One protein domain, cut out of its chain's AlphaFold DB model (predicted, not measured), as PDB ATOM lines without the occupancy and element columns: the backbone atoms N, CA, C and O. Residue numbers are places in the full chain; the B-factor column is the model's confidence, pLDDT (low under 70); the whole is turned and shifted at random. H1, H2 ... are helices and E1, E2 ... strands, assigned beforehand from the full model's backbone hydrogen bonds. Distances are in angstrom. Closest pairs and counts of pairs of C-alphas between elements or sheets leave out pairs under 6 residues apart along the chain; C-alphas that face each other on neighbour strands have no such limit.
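Overview. This is residues 168 to 182 and 191 to 311 of the 311 residues of an uncharacterized protein of Chitinophaga sp. OK723 (UniProt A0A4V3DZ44). Two strongly twisted antiparallel sheets follow each other along a rod-like outline: a five-stranded sheet, curled like part of a barrel, with the short helix H2 packed on it, and a four-stranded sheet with the short helix H1 packed on it. From the second sheet the long hairpin of E5 and E6 runs out as an arm to one end of the longest axis. The printed part has 136 residues, mostly strand, in the order E1 E2 E3 H1 E4 E5 E6 E7 H2 E8 E9; the sheets run E7 E2 E1 E8 E9 and E3 E6 E5 E4. It is loose, with a radius of gyration of the C-alphas of 20.3 A and spans of 78 by 38 by 25 A.

Arrangement. Start in the larger sheet with E1, residues 168 to 180, and E2, residues 191 to 200, where N 176 and O 195 are 2.9 A apart. E7, residues 276 to 280, is an edge strand beside E2, with N 278 to O 196 at 2.9 A. E8, residues 293 to 299, is staggered: residues 293 to 296 pair with E1, N 170 to O 294 at 2.8 A, and residues 296 to 299 with E9, residues 307 to 310, N 309 to O 297 at 2.9 A. H2, residues 282 to 287, is on this sheet at a height of 6.9 A, its closest C-alphas to E2 being Tyr 282 and Tyr 194, 6.3 A. It is only just over E7, on which 3 of its 6 C-alphas fall, and runs along the strands, at 19 degrees to E7 on the local plane. Look next at the meander, each strand the antiparallel neighbour of the one before: E4, residues 228 to 232, E5, residues 235 to 249, and E6, residues 259 to 271. Within hydrogen-bond range are N 230 of E4 and O 237 of E5, 2.9 A apart, N 245 of E5 and O 263 of E6, 2.8 A apart, and, between the neighbour strands E3, residues 209 to 213, and E6, N 211 and O 266, 2.9 A apart. H1, residues 215 to 220, is on this sheet at a height of 7.4 A, only just over none of its strands, with 2 C-alphas falling on E3 and 2 on E6; the closest C-alphas of H1 and E6, Tyr 218 and Tyr 264, are 6.6 A apart. In H1 and H2 every O i to N i+4 pair is within hydrogen-bond range. Between the sheets, the closest C-alphas of E1 and E5, Thr 173 and Val 240, are 7.5 A apart.

Along the chain. Find C-alpha 168 at (231.896, 205.528, 169.286), where E1 begins; it bends by 78 degrees at residue 171 and measures 30.3 A. E2 measures 28.4 A. E5 bends by 97 degrees at residue 238 and measures 29.8 A, and E6 runs 36.2 A from C-alpha 259 at (260.947, 240.230, 187.388). E9 ends at C-alpha 310, (223.813, 205.715, 174.972).

Size, cuts and confidence. The two C-alphas farthest apart, those of Gly 255 and Leu 303, are 80.1 A apart. Residues 183 to 190 are cut out, and C-alphas 182 and 191 are 7.3 A apart across the cut. Of the links that are printed whole, none is long. Mean pLDDT of the printed part is 82.2; 17 residues are under 70, among them residues 223 to 226 and 300 to 307.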
ATOM      1  N   LYS A 168     231.159 204.271 169.435       88.19
ATOM      2  CA  LYS A 168     231.896 205.528 169.286       88.19
ATOM      3  C   LYS A 168     231.968 206.248 170.622       88.19
ATOM      4  O   LYS A 168     230.937 206.526 171.227       88.19
ATOM      5  N   GLN A 169     233.179 206.567 171.059       91.69
ATOM      6  CA  GLN A 169     233.411 207.327 172.281       91.69
ATOM      7  C   GLN A 169     233.431 208.824 171.972       91.69
ATOM      8  O   GLN A 169     234.090 209.270 171.033       91.69
ATOM      9  N   TYR A 170     232.731 209.594 172.794       91.94
ATOM     10  CA  TYR A 170     232.682 211.045 172.738       91.94
ATOM     11  C   TYR A 170     233.113 211.626 174.080       91.94
ATOM     12  O   TYR A 170     232.776 211.089 175.132       91.94
ATOM     13  N   TYR A 171     233.835 212.737 174.046       90.94
ATOM     14  CA  TYR A 171     234.086 213.568 175.215       90.94
ATOM     15  C   TYR A 171     233.000 214.642 175.307       90.94
ATOM     16  O   TYR A 171     232.735 215.347 174.329       90.94
ATOM     17  N   VAL A 172     232.344 214.739 176.460       90.75
ATOM     18  CA  VAL A 172     231.311 215.742 176.726       90.75
ATOM     19  C   VAL A 172     232.010 217.049 177.066       90.75
ATOM     20  O   VAL A 172     232.628 217.182 178.122       90.75
ATOM     21  N   THR A 173     231.930 218.011 176.154       87.19
ATOM     22  CA  THR A 173     232.600 219.303 176.308       87.19
ATOM     23  C   THR A 173     231.729 220.317 177.046       87.19
ATOM     24  O   THR A 173     232.255 221.194 177.726       87.19
ATOM     25  N   GLY A 174     230.406 220.155 176.978       87.00
ATOM     26  CA  GLY A 174     229.437 221.002 177.665       87.00
ATOM     27  C   GLY A 174     228.005 220.496 177.524       87.00
ATOM     28  O   GLY A 174     227.751 219.471 176.880       87.00
ATOM     29  N   ARG A 175     227.060 221.223 178.122       88.75
ATOM     30  CA  ARG A 175     225.633 220.887 178.113       88.75
ATOM     31  C   ARG A 175     224.796 222.162 178.085       88.75
ATOM     32  O   ARG A 175     225.089 223.056 178.857       88.75
ATOM     33  N   GLU A 176     223.728 222.174 177.302       88.00
ATOM     34  CA  GLU A 176     222.835 223.327 177.150       88.00
ATOM     35  C   GLU A 176     221.387 222.881 177.380       88.00
ATOM     36  O   GLU A 176     220.970 221.808 176.932       88.00
ATOM     37  N   GLU A 177     220.615 223.707 178.079       88.25
ATOM     38  CA  GLU A 177     219.168 223.562 178.210       88.25
ATOM     39  C   GLU A 177     218.490 224.712 177.465       88.25
ATOM     40  O   GLU A 177     218.762 225.882 177.728       88.25
ATOM     41  N   TYR A 178     217.596 224.381 176.538       84.31
ATOM     42  CA  TYR A 178     216.836 225.365 175.782       84.31
ATOM     43  C   TYR A 178     215.348 225.153 176.025       84.31
ATOM     44  O   TYR A 178     214.771 224.161 175.583       84.31
ATOM     45  N   THR A 179     214.715 226.104 176.703       82.31
ATOM     46  CA  THR A 179     213.259 226.125 176.846       82.31
ATOM     47  C   THR A 179     212.690 227.083 175.809       82.31
ATOM     48  O   THR A 179     212.881 228.294 175.903       82.31
ATOM     49  N   GLY A 180     212.027 226.533 174.790       71.62
ATOM     50  CA  GLY A 180     211.378 227.340 173.764       71.62
ATOM     51  C   GLY A 180     210.153 228.052 174.336       71.62
ATOM     52  O   GLY A 180     209.275 227.407 174.911       71.62
ATOM     53  N   GLY A 181     210.080 229.375 174.167       56.91
ATOM     54  CA  GLY A 181     208.844 230.126 174.385       56.91
ATOM     55  C   GLY A 181     207.811 229.690 173.349       56.91
ATOM     56  O   GLY A 181     208.068 229.808 172.153       56.91
ATOM     57  N   GLY A 182     206.691 229.130 173.808       51.56
ATOM     58  CA  GLY A 182     205.691 228.483 172.963       51.56
ATOM     59  C   GLY A 182     205.206 229.379 171.825       51.56
ATOM     60  O   GLY A 182     204.559 230.400 172.048       51.56
ATOM     61  N   THR A 191     208.103 223.750 175.961       77.50
ATOM     62  CA  THR A 191     208.852 222.518 175.688       77.50
ATOM     63  C   THR A 191     210.336 222.772 175.925       77.50
ATOM     64  O   THR A 191     210.943 223.646 175.297       77.50
ATOM     65  N   THR A 192     210.919 222.002 176.842       84.25
ATOM     66  CA  THR A 192     212.347 222.052 177.167       84.25
ATOM     67  C   THR A 192     213.115 220.994 176.386       84.25
ATOM     68  O   THR A 192     212.798 219.805 176.432       84.25
ATOM     69  N   PHE A 193     214.164 221.435 175.700       86.94
ATOM     70  CA  PHE A 193     215.094 220.610 174.946       86.94
ATOM     71  C   PHE A 193     216.449 220.576 175.651       86.94
ATOM     72  O   PHE A 193     216.961 221.606 176.092       86.94
ATOM     73  N   TYR A 194     217.047 219.390 175.725       89.25
ATOM     74  CA  TYR A 194     218.316 219.163 176.414       89.25
ATOM     75  C   TYR A 194     219.393 218.756 175.417       89.25
ATOM     76  O   TYR A 194     219.222 217.786 174.675       89.25
ATOM     77  N   TYR A 195     220.522 219.460 175.417       90.12
ATOM     78  CA  TYR A 195     221.610 219.247 174.471       90.12
ATOM     79  C   TYR A 195     222.920 218.908 175.181       90.12
ATOM     80  O   TYR A 195     223.263 219.485 176.212       90.12
ATOM     81  N   LEU A 196     223.678 217.983 174.590       91.25
ATOM     82  CA  LEU A 196     225.078 217.730 174.925       91.25
ATOM     83  C   LEU A 196     225.973 218.166 173.765       91.25
ATOM     84  O   LEU A 196     225.664 217.912 172.597       91.25
ATOM     85  N   TYR A 197     227.103 218.777 174.101       90.31
ATOM     86  CA  TYR A 197     228.172 219.095 173.164       90.31
ATOM     87  C   TYR A 197     229.225 217.988 173.207       90.31
ATOM     88  O   TYR A 197     229.791 217.692 174.260       90.31
ATOM     89  N   LEU A 198     229.443 217.332 172.068       91.00
ATOM     90  CA  LEU A 198     230.186 216.078 171.978       91.00
ATOM     91  C   LEU A 198     231.377 216.208 171.023       91.00
ATOM     92  O   LEU A 198     231.194 216.496 169.839       91.00
ATOM     93  N   LEU A 199     232.583 215.932 171.515       91.25
ATOM     94  CA  LEU A 199     233.798 215.807 170.707       91.25
ATOM     95  C   LEU A 199     234.078 214.322 170.419       91.25
ATOM     96  O   LEU A 199     234.222 213.556 171.373       91.25
ATOM     97  N   PRO A 200     234.159 213.882 169.150       92.38
ATOM     98  CA  PRO A 200     234.523 212.504 168.827       92.38
ATOM     99  C   PRO A 200     235.948 212.190 169.304       92.38
ATOM    100  O   PRO A 200     236.881 212.924 168.996       92.38
ATOM    101  N   MET A 201     236.153 211.108 170.058       91.56
ATOM    102  CA  MET A 201     237.498 210.779 170.558       91.56
ATOM    103  C   MET A 201     238.421 210.203 169.480       91.56
ATOM    104  O   MET A 201     239.638 210.299 169.607       91.56
ATOM    105  N   ASP A 202     237.864 209.660 168.397       91.00
ATOM    106  CA  ASP A 202     238.603 209.221 167.209       91.00
ATOM    107  C   ASP A 202     239.225 210.389 166.424       91.00
ATOM    108  O   ASP A 202     240.207 210.191 165.707       91.00
ATOM    109  N   SER A 203     238.716 211.614 166.594       90.81
ATOM    110  CA  SER A 203     239.286 212.814 165.971       90.81
ATOM    111  C   SER A 203     240.401 213.467 166.793       90.81
ATOM    112  O   SER A 203     241.065 214.388 166.302       90.81
ATOM    113  N   VAL A 204     240.612 213.028 168.040       91.88
ATOM    114  CA  VAL A 204     241.586 213.615 168.965       91.88
ATOM    115  C   VAL A 204     242.991 213.086 168.668       91.88
ATOM    116  O   VAL A 204     243.263 211.888 168.693       91.88
ATOM    117  N   LYS A 205     243.921 214.006 168.401       90.06
ATOM    118  CA  LYS A 205     245.315 213.725 168.049       90.06
ATOM    119  C   LYS A 205     246.218 213.902 169.267       90.06
ATOM    120  O   LYS A 205     246.877 214.932 169.410       90.06
ATOM    121  N   GLY A 206     246.265 212.870 170.105       87.75
ATOM    122  CA  GLY A 206     247.133 212.798 171.283       87.75
ATOM    123  C   GLY A 206     246.423 213.128 172.601       87.75
ATOM    124  O   GLY A 206     245.242 213.469 172.607       87.75
ATOM    125  N   PRO A 207     247.127 212.988 173.737       89.75
ATOM    126  CA  PRO A 207     246.541 213.214 175.049       89.75
ATOM    127  C   PRO A 207     246.270 214.700 175.311       89.75
ATOM    128  O   PRO A 207     246.834 215.591 174.668       89.75
ATOM    129  N   LEU A 208     245.423 214.948 176.308       89.88
ATOM    130  CA  LEU A 208     245.202 216.271 176.875       89.88
ATOM    131  C   LEU A 208     246.535 216.835 177.390       89.88
ATOM    132  O   LEU A 208     247.212 216.188 178.189       89.88
ATOM    133  N   HIS A 209     246.922 218.024 176.936       91.62
ATOM    134  CA  HIS A 209     248.188 218.649 177.324       91.62
ATOM    135  C   HIS A 209     248.055 220.165 177.434       91.62
ATOM    136  O   HIS A 209     247.101 220.761 176.930       91.62
ATOM    137  N   TRP A 210     249.016 220.776 178.121       93.44
ATOM    138  CA  TRP A 210     249.097 222.222 178.277       93.44
ATOM    139  C   TRP A 210     249.914 222.836 177.145       93.44
ATOM    140  O   TRP A 210     250.988 222.333 176.815       93.44
ATOM    141  N   ILE A 211     249.417 223.935 176.586       92.75
ATOM    142  CA  ILE A 211     250.146 224.785 175.645       92.75
ATOM    143  C   ILE A 211     250.245 226.195 176.217       92.75
ATOM    144  O   ILE A 211     249.292 226.686 176.822       92.75
ATOM    145  N   GLU A 212     251.396 226.835 176.039       91.56
ATOM    146  CA  GLU A 212     251.565 228.254 176.339       91.56
ATOM    147  C   GLU A 212     251.004 229.086 175.179       91.56
ATOM    148  O   GLU A 212     251.201 228.757 174.005       91.56
ATOM    149  N   VAL A 213     250.276 230.146 175.512       90.62
ATOM    150  CA  VAL A 213     249.631 231.057 174.565       90.62
ATOM    151  C   VAL A 213     249.942 232.500 174.927       90.62
ATOM    152  O   VAL A 213     250.330 232.810 176.053       90.62
ATOM    153  N   ASN A 214     249.782 233.401 173.961       90.06
ATOM    154  CA  ASN A 214     249.942 234.825 174.231       90.06
ATOM    155  C   ASN A 214     248.693 235.419 174.913       90.06
ATOM    156  O   ASN A 214     247.621 234.813 174.925       90.06
ATOM    157  N   ASP A 215     248.847 236.622 175.466       87.38
ATOM    158  CA  ASP A 215     247.799 237.319 176.227       87.38
ATOM    159  C   ASP A 215     246.534 237.552 175.383       87.38
ATOM    160  O   ASP A 215     245.426 237.189 175.770       87.38
ATOM    161  N   ALA A 216     246.713 238.025 174.145       86.19
ATOM    162  CA  ALA A 216     245.607 238.276 173.225       86.19
ATOM    163  C   ALA A 216     244.820 237.001 172.879       86.19
ATOM    164  O   ALA A 216     243.604 237.051 172.715       86.19
ATOM    165  N   GLN A 217     245.486 235.852 172.745       86.81
ATOM    166  CA  GLN A 217     244.817 234.568 172.554       86.81
ATOM    167  C   GLN A 217     244.022 234.211 173.803       86.81
ATOM    168  O   GLN A 217     242.839 233.905 173.676       86.81
ATOM    169  N   TYR A 218     244.652 234.303 174.979       85.81
ATOM    170  CA  TYR A 218     244.052 233.971 176.267       85.81
ATOM    171  C   TYR A 218     242.770 234.767 176.544       85.81
ATOM    172  O   TYR A 218     241.774 234.172 176.939       85.81
ATOM    173  N   GLU A 219     242.762 236.074 176.283       85.31
ATOM    174  CA  GLU A 219     241.592 236.934 176.511       85.31
ATOM    175  C   GLU A 219     240.465 236.729 175.487       85.31
ATOM    176  O   GLU A 219     239.288 236.868 175.820       85.31
ATOM    177  N   ASN A 220     240.799 236.379 174.241       83.06
ATOM    178  CA  ASN A 220     239.812 236.247 173.165       83.06
ATOM    179  C   ASN A 220     239.040 234.923 173.176       83.06
ATOM    180  O   ASN A 220     238.089 234.769 172.405       83.06
ATOM    181  N   ILE A 221     239.429 233.954 174.009       81.25
ATOM    182  CA  ILE A 221     238.714 232.685 174.092       81.25
ATOM    183  C   ILE A 221     237.660 232.732 175.201       81.25
ATOM    184  O   ILE A 221     237.954 232.965 176.371       81.25
ATOM    185  N   GLN A 222     236.406 232.486 174.833       70.12
ATOM    186  CA  GLN A 222     235.319 232.342 175.795       70.12
ATOM    187  C   GLN A 222     235.017 230.856 175.977       70.12
ATOM    188  O   GLN A 222     234.599 230.170 175.041       70.12
ATOM    189  N   ILE A 223     235.256 230.349 177.185       68.31
ATOM    190  CA  ILE A 223     234.849 229.001 177.584       68.31
ATOM    191  C   ILE A 223     233.410 229.093 178.084       68.31
ATOM    192  O   ILE A 223     233.169 229.475 179.228       68.31
ATOM    193  N   TYR A 224     232.451 228.741 177.230       60.56
ATOM    194  CA  TYR A 224     231.059 228.576 177.644       60.56
ATOM    195  C   TYR A 224     230.798 227.119 178.010       60.56
ATOM    196  O   TYR A 224     231.172 226.206 177.276       60.56
ATOM    197  N   GLU A 225     230.179 226.914 179.174       57.03
ATOM    198  CA  GLU A 225     229.671 225.615 179.641       57.03
ATOM    199  C   GLU A 225     230.681 224.449 179.579       57.03
ATOM    200  O   GLU A 225     230.291 223.289 179.470       57.03
ATOM    201  N   GLY A 226     231.980 224.747 179.712       60.38
ATOM    202  CA  GLY A 226     233.042 223.755 179.919       60.38
ATOM    203  C   GLY A 226     234.056 223.587 178.783       60.38
ATOM    204  O   GLY A 226     235.055 222.900 178.985       60.38
ATOM    205  N   SER A 227     233.874 224.222 177.617       73.19
ATOM    206  CA  SER A 227     234.925 224.227 176.583       73.19
ATOM    207  C   SER A 227     234.874 225.426 175.636       73.19
ATOM    208  O   SER A 227     233.796 225.929 175.334       73.19
ATOM    209  N   GLY A 228     236.032 225.829 175.111       78.25
ATOM    210  CA  GLY A 228     236.169 226.783 174.004       78.25
ATOM    211  C   GLY A 228     236.834 226.138 172.784       78.25
ATOM    212  O   GLY A 228     237.557 225.153 172.913       78.25
ATOM    213  N   ALA A 229     236.616 226.682 171.586       84.19
ATOM    214  CA  ALA A 229     237.307 226.239 170.372       84.19
ATOM    215  C   ALA A 229     238.287 227.316 169.893       84.19
ATOM    216  O   ALA A 229     237.920 228.483 169.779       84.19
ATOM    217  N   ALA A 230     239.518 226.922 169.574       82.69
ATOM    218  CA  ALA A 230     240.534 227.807 169.012       82.69
ATOM    219  C   ALA A 230     241.247 227.161 167.826       82.69
ATOM    220  O   ALA A 230     241.346 225.941 167.716       82.69
ATOM    221  N   THR A 231     241.775 227.996 166.933       82.31
ATOM    222  CA  THR A 231     242.636 227.551 165.835       82.31
ATOM    223  C   THR A 231     243.944 228.330 165.877       82.31
ATOM    224  O   THR A 231     243.930 229.553 165.793       82.31
ATOM    225  N   ILE A 232     245.071 227.626 165.989       81.06
ATOM    226  CA  ILE A 232     246.419 228.211 165.966       81.06
ATOM    227  C   ILE A 232     247.205 227.506 164.864       81.06
ATOM    228  O   ILE A 232     247.266 226.279 164.847       81.06
ATOM    229  N   ASN A 233     247.798 228.262 163.934       82.94
ATOM    230  CA  ASN A 233     248.582 227.722 162.812       82.94
ATOM    231  C   ASN A 233     247.841 226.621 162.027       82.94
ATOM    232  O   ASN A 233     248.394 225.561 161.746       82.94
ATOM    233  N   CYS A 234     246.554 226.849 161.735       79.44
ATOM    234  CA  CYS A 234     245.654 225.892 161.071       79.44
ATOM    235  C   CYS A 234     245.398 224.581 161.846       79.44
ATOM    236  O   CYS A 234     244.777 223.662 161.313       79.44
ATOM    237  N   ILE A 235     245.828 224.487 163.106       84.50
ATOM    238  CA  ILE A 235     245.538 223.365 164.000       84.50
ATOM    239  C   ILE A 235     244.371 223.753 164.905       84.50
ATOM    240  O   ILE A 235     244.416 224.794 165.562       84.50
ATOM    241  N   ARG A 236     243.334 222.910 164.946       87.44
ATOM    242  CA  ARG A 236     242.178 223.100 165.827       87.44
ATOM    243  C   ARG A 236     242.434 222.509 167.207       87.44
ATOM    244  O   ARG A 236     242.907 221.376 167.340       87.44
ATOM    245  N   TYR A 237     242.048 223.281 168.209       89.25
ATOM    246  CA  TYR A 237     242.126 222.947 169.616       89.25
ATOM    247  C   TYR A 237     240.755 223.112 170.261       89.25
ATOM    248  O   TYR A 237     240.074 224.114 170.040       89.25
ATOM    249  N   ILE A 238     240.377 222.137 171.081       90.50
ATOM    250  CA  ILE A 238     239.307 222.296 172.060       90.50
ATOM    251  C   ILE A 238     239.969 222.585 173.395       90.50
ATOM    252  O   ILE A 238     240.703 221.749 173.921       90.50
ATOM    253  N   VAL A 239     239.743 223.789 173.902       88.56
ATOM    254  CA  VAL A 239     240.250 224.268 175.182       88.56
ATOM    255  C   VAL A 239     239.289 223.823 176.270       88.56
ATOM    256  O   VAL A 239     238.107 224.154 176.233       88.56
ATOM    257  N   VAL A 240     239.808 223.049 177.214       87.62
ATOM    258  CA  VAL A 240     239.051 222.467 178.329       87.62
ATOM    259  C   VAL A 240     239.290 223.254 179.614       87.62
ATOM    260  O   VAL A 240     238.410 223.342 180.463       87.62
ATOM    261  N   ASN A 241     240.481 223.838 179.762       87.44
ATOM    262  CA  ASN A 241     240.845 224.624 180.933       87.44
ATOM    263  C   ASN A 241     241.859 225.717 180.575       87.44
ATOM    264  O   ASN A 241     242.554 225.628 179.559       87.44
ATOM    265  N   MET A 242     241.953 226.731 181.425       89.69
ATOM    266  CA  MET A 242     242.857 227.867 181.291       89.69
ATOM    267  C   MET A 242     243.539 228.124 182.627       89.69
ATOM    268  O   MET A 242     242.903 228.087 183.677       89.69
ATOM    269  N   GLU A 243     244.835 228.403 182.593       91.25
ATOM    270  CA  GLU A 243     245.604 228.714 183.790       91.25
ATOM    271  C   GLU A 243     246.561 229.873 183.514       91.25
ATOM    272  O   GLU A 243     247.289 229.886 182.519       91.25
ATOM    273  N   ARG A 244     246.592 230.840 184.432       89.44
ATOM    274  CA  ARG A 244     247.600 231.898 184.458       89.44
ATOM    275  C   ARG A 244     248.661 231.533 185.488       89.44
ATOM    276  O   ARG A 244     248.359 231.428 186.674       89.44
ATOM    277  N   ARG A 245     249.910 231.389 185.046       87.69
ATOM    278  CA  ARG A 245     251.060 231.064 185.899       87.69
ATOM    279  C   ARG A 245     251.996 232.259 185.999       87.69
ATOM    280  O   ARG A 245     252.259 232.930 185.006       87.69
ATOM    281  N   LEU A 246     252.503 232.534 187.195       83.25
ATOM    282  CA  LEU A 246     253.495 233.583 187.425       83.25
ATOM    283  C   LEU A 246     254.885 232.952 187.417       83.25
ATOM    284  O   LEU A 246     255.207 232.164 188.303       83.25
ATOM    285  N   ASN A 247     255.703 233.309 186.430       76.75
ATOM    286  CA  ASN A 247     257.069 232.813 186.329       76.75
ATOM    287  C   ASN A 247     258.038 233.889 186.818       76.75
ATOM    288  O   ASN A 247     257.976 235.047 186.394       76.75
ATOM    289  N   SER A 248     258.956 233.508 187.707       73.12
ATOM    290  CA  SER A 248     260.082 234.361 188.079       73.12
ATOM    291  C   SER A 248     261.119 234.334 186.960       73.12
ATOM    292  O   SER A 248     261.743 233.299 186.711       73.12
ATOM    293  N   VAL A 249     261.326 235.465 186.300       71.81
ATOM    294  CA  VAL A 249     262.374 235.632 185.298       71.81
ATOM    295  C   VAL A 249     263.625 236.117 186.017       71.81
ATOM    296  O   VAL A 249     263.641 237.179 186.646       71.81
ATOM    297  N   ARG A 250     264.681 235.301 185.967       70.00
ATOM    298  CA  ARG A 250     265.955 235.643 186.597       70.00
ATOM    299  C   ARG A 250     266.577 236.812 185.843       70.00
ATOM    300  O   ARG A 250     266.719 236.741 184.623       70.00
ATOM    301  N   SER A 251     266.946 237.869 186.559       66.38
ATOM    302  CA  SER A 251     267.637 238.991 185.928       66.38
ATOM    303  C   SER A 251     268.976 238.524 185.352       66.38
ATOM    304  O   SER A 251     269.761 237.864 186.037       66.38
ATOM    305  N   VAL A 252     269.236 238.884 184.095       73.19
ATOM    306  CA  VAL A 252     270.533 238.671 183.433       73.19
ATOM    307  C   VAL A 252     271.572 239.676 183.952       73.19
ATOM    308  O   VAL A 252     272.772 239.416 183.908       73.19
ATOM    309  N   THR A 253     271.113 240.805 184.500       71.75
ATOM    310  CA  THR A 253     271.959 241.884 185.011       71.75
ATOM    311  C   THR A 253     272.179 241.724 186.521       71.75
ATOM    312  O   THR A 253     271.199 241.737 187.280       71.75
ATOM    313  N   PRO A 254     273.436 241.607 186.991       68.25
ATOM    314  CA  PRO A 254     273.752 241.575 188.416       68.25
ATOM    315  C   PRO A 254     273.231 242.832 189.125       68.25
ATOM    316  O   PRO A 254     273.450 243.945 188.655       68.25
ATOM    317  N   GLY A 255     272.538 242.662 190.253       71.62
ATOM    318  CA  GLY A 255     271.999 243.769 191.058       71.62
ATOM    319  C   GLY A 255     270.594 244.248 190.673       71.62
ATOM    320  O   GLY A 255     270.012 245.036 191.414       71.62
ATOM    321  N   VAL A 256     270.013 243.751 189.576       72.25
ATOM    322  CA  VAL A 256     268.605 244.008 189.231       72.25
ATOM    323  C   VAL A 256     267.729 242.884 189.810       72.25
ATOM    324  O   VAL A 256     268.058 241.709 189.613       72.25
ATOM    325  N   PRO A 257     266.641 243.200 190.541       71.50
ATOM    326  CA  PRO A 257     265.748 242.185 191.092       71.50
ATOM    327  C   PRO A 257     265.079 241.369 189.980       71.50
ATOM    328  O   PRO A 257     264.797 241.878 188.895       71.50
ATOM    329  N   ASN A 258     264.819 240.090 190.258       76.56
ATOM    330  CA  ASN A 258     264.071 239.223 189.347       76.56
ATOM    331  C   ASN A 258     262.704 239.844 189.040       76.56
ATOM    332  O   ASN A 258     262.028 240.335 189.947       76.56
ATOM    333  N   SER A 259     262.284 239.794 187.779       72.88
ATOM    334  CA  SER A 259     260.947 240.230 187.388       72.88
ATOM    335  C   SER A 259     259.972 239.058 187.452       72.88
ATOM    336  O   SER A 259     260.344 237.898 187.268       72.88
ATOM    337  N   VAL A 260     258.707 239.350 187.745       77.19
ATOM    338  CA  VAL A 260     257.624 238.365 187.674       77.19
ATOM    339  C   VAL A 260     256.846 238.645 186.399       77.19
ATOM    340  O   VAL A 260     256.265 239.720 186.258       77.19
ATOM    341  N   ALA A 261     256.847 237.690 185.473       79.00
ATOM    342  CA  ALA A 261     256.089 237.782 184.233       79.00
ATOM    343  C   ALA A 261     254.955 236.742 184.239       79.00
ATOM    344  O   ALA A 261     255.191 235.582 184.599       79.00
ATOM    345  N   PRO A 262     253.719 237.124 183.872       83.69
ATOM    346  CA  PRO A 262     252.652 236.159 183.678       83.69
ATOM    347  C   PRO A 262     252.913 235.327 182.418       83.69
ATOM    348  O   PRO A 262     253.368 235.840 181.401       83.69
ATOM    349  N   SER A 263     252.582 234.046 182.498       88.25
ATOM    350  CA  SER A 263     252.524 233.110 181.377       88.25
ATOM    351  C   SER A 263     251.134 232.487 181.347       88.25
ATOM    352  O   SER A 263     250.566 232.132 182.387       88.25
ATOM    353  N   TYR A 264     250.562 232.382 180.158       90.88
ATOM    354  CA  TYR A 264     249.174 231.992 179.965       90.88
ATOM    355  C   TYR A 264     249.124 230.623 179.315       90.88
ATOM    356  O   TYR A 264     249.787 230.382 178.310       90.88
ATOM    357  N   HIS A 265     248.365 229.711 179.908       91.38
ATOM    358  CA  HIS A 265     248.345 228.318 179.496       91.38
ATOM    359  C   HIS A 265     246.924 227.847 179.232       91.38
ATOM    360  O   HIS A 265     245.998 228.148 179.986       91.38
ATOM    361  N   TRP A 266     246.770 227.047 178.183       92.50
ATOM    362  CA  TRP A 266     245.532 226.350 177.852       92.50
ATOM    363  C   TRP A 266     245.726 224.850 177.943       92.50
ATOM    364  O   TRP A 266     246.696 224.313 177.412       92.50
ATOM    365  N   GLN A 267     244.775 224.166 178.568       91.75
ATOM    366  CA  GLN A 267     244.686 222.716 178.535       91.75
ATOM    367  C   GLN A 267     243.819 222.312 177.347       91.75
ATOM    368  O   GLN A 267     242.635 222.659 177.304       91.75
ATOM    369  N   VAL A 268     244.400 221.611 176.372       92.00
ATOM    370  CA  VAL A 268     243.772 221.435 175.058       92.00
ATOM    371  C   VAL A 268     243.751 219.996 174.564       92.00
ATOM    372  O   VAL A 268     244.702 219.231 174.741       92.00
ATOM    373  N   PHE A 269     242.678 219.660 173.852       92.12
ATOM    374  CA  PHE A 269     242.661 218.557 172.900       92.12
ATOM    375  C   PHE A 269     242.967 219.085 171.506       92.12
ATOM    376  O   PHE A 269     242.259 219.949 170.989       92.12
ATOM    377  N   ARG A 270     243.985 218.523 170.854       92.12
ATOM    378  CA  ARG A 270     244.192 218.716 169.417       92.12
ATOM    379  C   ARG A 270     243.196 217.837 168.667       92.12
ATOM    380  O   ARG A 270     243.176 216.633 168.897       92.12
ATOM    381  N   THR A 271     242.408 218.395 167.758       91.69
ATOM    382  CA  THR A 271     241.364 217.642 167.038       91.69
ATOM    383  C   THR A 271     241.368 217.947 165.544       91.69
ATOM    384  O   THR A 271     241.798 219.020 165.117       91.69
ATOM    385  N   SER A 272     240.910 216.998 164.727       89.56
ATOM    386  CA  SER A 272     240.548 217.250 163.324       89.56
ATOM    387  C   SER A 272     239.071 217.581 163.106       89.56
ATOM    388  O   SER A 272     238.755 218.154 162.068       89.56
ATOM    389  N   ASP A 273     238.195 217.273 164.067       88.00
ATOM    390  CA  ASP A 273     236.749 217.500 163.961       88.00
ATOM    391  C   ASP A 273     236.236 218.582 164.909       88.00
ATOM    392  O   ASP A 273     236.896 218.979 165.873       88.00
ATOM    393  N   ASN A 274     235.023 219.042 164.604       84.75
ATOM    394  CA  ASN A 274     234.270 219.987 165.413       84.75
ATOM    395  C   ASN A 274     233.447 219.280 166.493       84.75
ATOM    396  O   ASN A 274     233.048 218.124 166.353       84.75
ATOM    397  N   VAL A 275     233.130 220.039 167.537       87.69
ATOM    398  CA  VAL A 275     232.155 219.642 168.549       87.69
ATOM    399  C   VAL A 275     230.767 219.585 167.915       87.69
ATOM    400  O   VAL A 275     230.338 220.512 167.227       87.69
ATOM    401  N   VAL A 276     230.059 218.484 168.148       88.88
ATOM    402  CA  VAL A 276     228.717 218.249 167.623       88.88
ATOM    403  C   VAL A 276     227.703 218.452 168.740       88.88
ATOM    404  O   VAL A 276     227.776 217.794 169.777       88.88
ATOM    405  N   ARG A 277     226.725 219.331 168.515       88.12
ATOM    406  CA  ARG A 277     225.561 219.494 169.395       88.12
ATOM    407  C   ARG A 277     224.563 218.369 169.132       88.12
ATOM    408  O   ARG A 277     224.211 218.113 167.978       88.12
ATOM    409  N   ARG A 278     224.103 217.691 170.182       88.00
ATOM    410  CA  ARG A 278     223.129 216.601 170.066       88.00
ATOM    411  C   ARG A 278     222.044 216.712 171.126       88.00
ATOM    412  O   ARG A 278     222.349 216.798 172.309       88.00
ATOM    413  N   GLU A 279     220.794 216.658 170.679       87.94
ATOM    414  CA  GLU A 279     219.631 216.570 171.558       87.94
ATOM    415  C   GLU A 279     219.567 215.191 172.224       87.94
ATOM    416  O   GLU A 279     219.780 214.156 171.580       87.94
ATOM    417  N   VAL A 280     219.287 215.175 173.524       86.06
ATOM    418  CA  VAL A 280     219.196 213.966 174.339       86.06
ATOM    419  C   VAL A 280     218.003 214.039 175.289       86.06
ATOM    420  O   VAL A 280     217.472 215.102 175.593       86.06
ATOM    421  N   LYS A 281     217.581 212.883 175.809       85.44
ATOM    422  CA  LYS A 281     216.546 212.832 176.850       85.44
ATOM    423  C   LYS A 281     217.081 213.396 178.167       85.44
ATOM    424  O   LYS A 281     218.242 213.169 178.502       85.44
ATOM    425  N   TYR A 282     216.199 214.000 178.965       83.81
ATOM    426  CA  TYR A 282     216.528 214.581 180.276       83.81
ATOM    427  C   TYR A 282     217.323 213.643 181.201       83.81
ATOM    428  O   TYR A 282     218.288 214.057 181.837       83.81
ATOM    429  N   GLN A 283     216.947 212.359 181.257       85.94
ATOM    430  CA  GLN A 283     217.635 211.370 182.097       85.94
ATOM    431  C   GLN A 283     219.116 211.229 181.732       85.94
ATOM    432  O   GLN A 283     219.956 211.183 182.624       85.94
ATOM    433  N   LEU A 284     219.422 211.208 180.430       85.75
ATOM    434  CA  LEU A 284     220.794 211.165 179.941       85.75
ATOM    435  C   LEU A 284     221.478 212.514 180.178       85.75
ATOM    436  O   LEU A 284     222.577 212.559 180.700       85.75
ATOM    437  N   TYR A 285     220.816 213.629 179.876       87.81
ATOM    438  CA  TYR A 285     221.367 214.962 180.137       87.81
ATOM    439  C   TYR A 285     221.839 215.132 181.592       87.81
ATOM    440  O   TYR A 285     222.937 215.626 181.841       87.81
ATOM    441  N   LYS A 286     221.045 214.669 182.566       88.44
ATOM    442  CA  LYS A 286     221.360 214.796 183.994       88.44
ATOM    443  C   LYS A 286     222.546 213.931 184.439       88.44
ATOM    444  O   LYS A 286     223.198 214.284 185.420       88.44
ATOM    445  N   SER A 287     222.825 212.815 183.762       86.12
ATOM    446  CA  SER A 287     223.911 211.901 184.143       86.12
ATOM    447  C   SER A 287     225.287 212.321 183.623       86.12
ATOM    448  O   SER A 287     226.287 211.759 184.065       86.12
ATOM    449  N   TYR A 288     225.366 213.295 182.710       85.94
ATOM    450  CA  TYR A 288     226.634 213.758 182.147       85.94
ATOM    451  C   TYR A 288     226.928 215.218 182.514       85.94
ATOM    452  O   TYR A 288     226.071 216.099 182.443       85.94
ATOM    453  N   ALA A 289     228.181 215.463 182.892       83.06
ATOM    454  CA  ALA A 289     228.769 216.786 183.056       83.06
ATOM    455  C   ALA A 289     229.909 216.973 182.043       83.06
ATOM    456  O   ALA A 289     230.379 215.998 181.446       83.06
ATOM    457  N   SER A 290     230.359 218.217 181.857       79.50
ATOM    458  CA  SER A 290     231.595 218.478 181.110       79.50
ATOM    459  C   SER A 290     232.753 217.702 181.750       79.50
ATOM    460  O   SER A 290     232.844 217.638 182.976       79.50
ATOM    461  N   GLY A 291     233.589 217.060 180.933       78.38
ATOM    462  CA  GLY A 291     234.649 216.162 181.406       78.38
ATOM    463  C   GLY A 291     234.315 214.674 181.326       78.38
ATOM    464  O   GLY A 291     235.226 213.846 181.340       78.38
ATOM    465  N   ASN A 292     233.037 214.311 181.196       86.00
ATOM    466  CA  ASN A 292     232.634 212.910 181.111       86.00
ATOM    467  C   ASN A 292     232.838 212.338 179.700       86.00
ATOM    468  O   ASN A 292     232.816 213.055 178.699       86.00
ATOM    469  N   TYR A 293     232.954 211.012 179.616       88.75
ATOM    470  CA  TYR A 293     232.932 210.279 178.351       88.75
ATOM    471  C   TYR A 293     231.567 209.640 178.130       88.75
ATOM    472  O   TYR A 293     231.069 208.944 179.007       88.75
ATOM    473  N   LEU A 294     230.994 209.858 176.950       89.94
ATOM    474  CA  LEU A 294     229.752 209.248 176.491       89.94
ATOM    475  C   LEU A 294     230.070 208.214 175.413       89.94
ATOM    476  O   LEU A 294     230.720 208.536 174.415       89.94
ATOM    477  N   TYR A 295     229.566 206.996 175.566       87.62
ATOM    478  CA  TYR A 295     229.664 205.964 174.544       87.62
ATOM    479  C   TYR A 295     228.352 205.901 173.777       87.62
ATOM    480  O   TYR A 295     227.264 205.793 174.344       87.62
ATOM    481  N   ILE A 296     228.448 206.011 172.458       84.88
ATOM    482  CA  ILE A 296     227.299 205.904 171.569       84.88
ATOM    483  C   ILE A 296     227.476 204.643 170.747       84.88
ATOM    484  O   ILE A 296     228.307 204.585 169.838       84.88
ATOM    485  N   ASP A 297     226.652 203.655 171.059       80.88
ATOM    486  CA  ASP A 297     226.530 202.432 170.288       80.88
ATOM    487  C   ASP A 297     225.643 202.737 169.084       80.88
ATOM    488  O   ASP A 297     224.513 203.204 169.242       80.88
ATOM    489  N   ALA A 298     226.140 202.497 167.877       73.31
ATOM    490  CA  ALA A 298     225.374 202.663 166.652       73.31
ATOM    491  C   ALA A 298     225.550 201.449 165.742       73.31
ATOM    492  O   ALA A 298     226.647 200.910 165.601       73.31
ATOM    493  N   TYR A 299     224.478 201.050 165.067       71.06
ATOM    494  CA  TYR A 299     224.537 200.015 164.042       71.06
ATOM    495  C   TYR A 299     223.580 200.362 162.901       71.06
ATOM    496  O   TYR A 299     222.536 200.976 163.121       71.06
ATOM    497  N   ARG A 300     223.962 200.013 161.667       60.62
ATOM    498  CA  ARG A 300     223.143 200.280 160.470       60.62
ATOM    499  C   ARG A 300     222.019 199.262 160.276       60.62
ATOM    500  O   ARG A 300     221.061 199.577 159.591       60.62
ATOM    501  N   GLY A 301     222.136 198.094 160.889       58.41
ATOM    502  CA  GLY A 301     221.169 197.009 160.813       58.41
ATOM    503  C   GLY A 301     221.314 196.120 159.580       58.41
ATOM    504  O   GLY A 301     221.715 196.613 158.526       58.41
ATOM    505  N   LEU A 302     220.981 194.824 159.676       62.00
ATOM    506  CA  LEU A 302     220.962 193.901 158.521       62.00
ATOM    507  C   LEU A 302     219.976 194.387 157.437       62.00
ATOM    508  O   LEU A 302     220.223 194.230 156.245       62.00
ATOM    509  N   LEU A 303     218.884 195.030 157.858       63.72
ATOM    510  CA  LEU A 303     217.855 195.631 157.004       63.72
ATOM    511  C   LEU A 303     217.994 197.153 156.841       63.72
ATOM    512  O   LEU A 303     217.100 197.793 156.291       63.72
ATOM    513  N   GLY A 304     219.088 197.753 157.318       60.22
ATOM    514  CA  GLY A 304     219.323 199.188 157.164       60.22
ATOM    515  C   GLY A 304     218.568 200.088 158.153       60.22
ATOM    516  O   GLY A 304     218.560 201.302 157.954       60.22
ATOM    517  N   PHE A 305     217.933 199.539 159.199       63.03
ATOM    518  CA  PHE A 305     217.299 200.339 160.252       63.03
ATOM    519  C   PHE A 305     218.343 200.825 161.264       63.03
ATOM    520  O   PHE A 305     218.843 200.023 162.057       63.03
ATOM    521  N   PRO A 306     218.666 202.132 161.290       63.12
ATOM    522  CA  PRO A 306     219.623 202.639 162.248       63.12
ATOM    523  C   PRO A 306     219.020 202.605 163.652       63.12
ATOM    524  O   PRO A 306     217.875 203.007 163.873       63.12
ATOM    525  N   TRP A 307     219.827 202.191 164.620       68.81
ATOM    526  CA  TRP A 307     219.533 202.407 166.030       68.81
ATOM    527  C   TRP A 307     220.751 202.999 166.730       68.81
ATOM    528  O   TRP A 307     221.887 202.901 166.252       68.81
ATOM    529  N   ARG A 308     220.484 203.683 167.844       70.50
ATOM    530  CA  ARG A 308     221.506 204.269 168.707       70.50
ATOM    531  C   ARG A 308     221.168 203.998 170.157       70.50
ATOM    532  O   ARG A 308     220.022 204.189 170.559       70.50
ATOM    533  N   ASN A 309     222.169 203.606 170.928       72.69
ATOM    534  CA  ASN A 309     222.071 203.523 172.376       72.69
ATOM    535  C   ASN A 309     223.181 204.354 173.020       72.69
ATOM    536  O   ASN A 309     224.246 204.538 172.433       72.69
ATOM    537  N   TYR A 310     222.901 204.873 174.209       75.19
ATOM    538  CA  TYR A 310     223.813 205.715 174.972       75.19
ATOM    539  C   TYR A 310     224.254 204.943 176.217       75.19
ATOM    540  O   TYR A 310     223.403 204.397 176.922       75.19
ATOM    541  N   ARG A 311     225.565 204.865 176.448       69.94
ATOM    542  CA  ARG A 311     226.198 204.197 177.590       69.94
ATOM    543  C   ARG A 311     227.213 205.105 178.271       69.94
ATOM    544  O   ARG A 311     227.853 205.936 177.583       69.94
TER     545      ARG A 311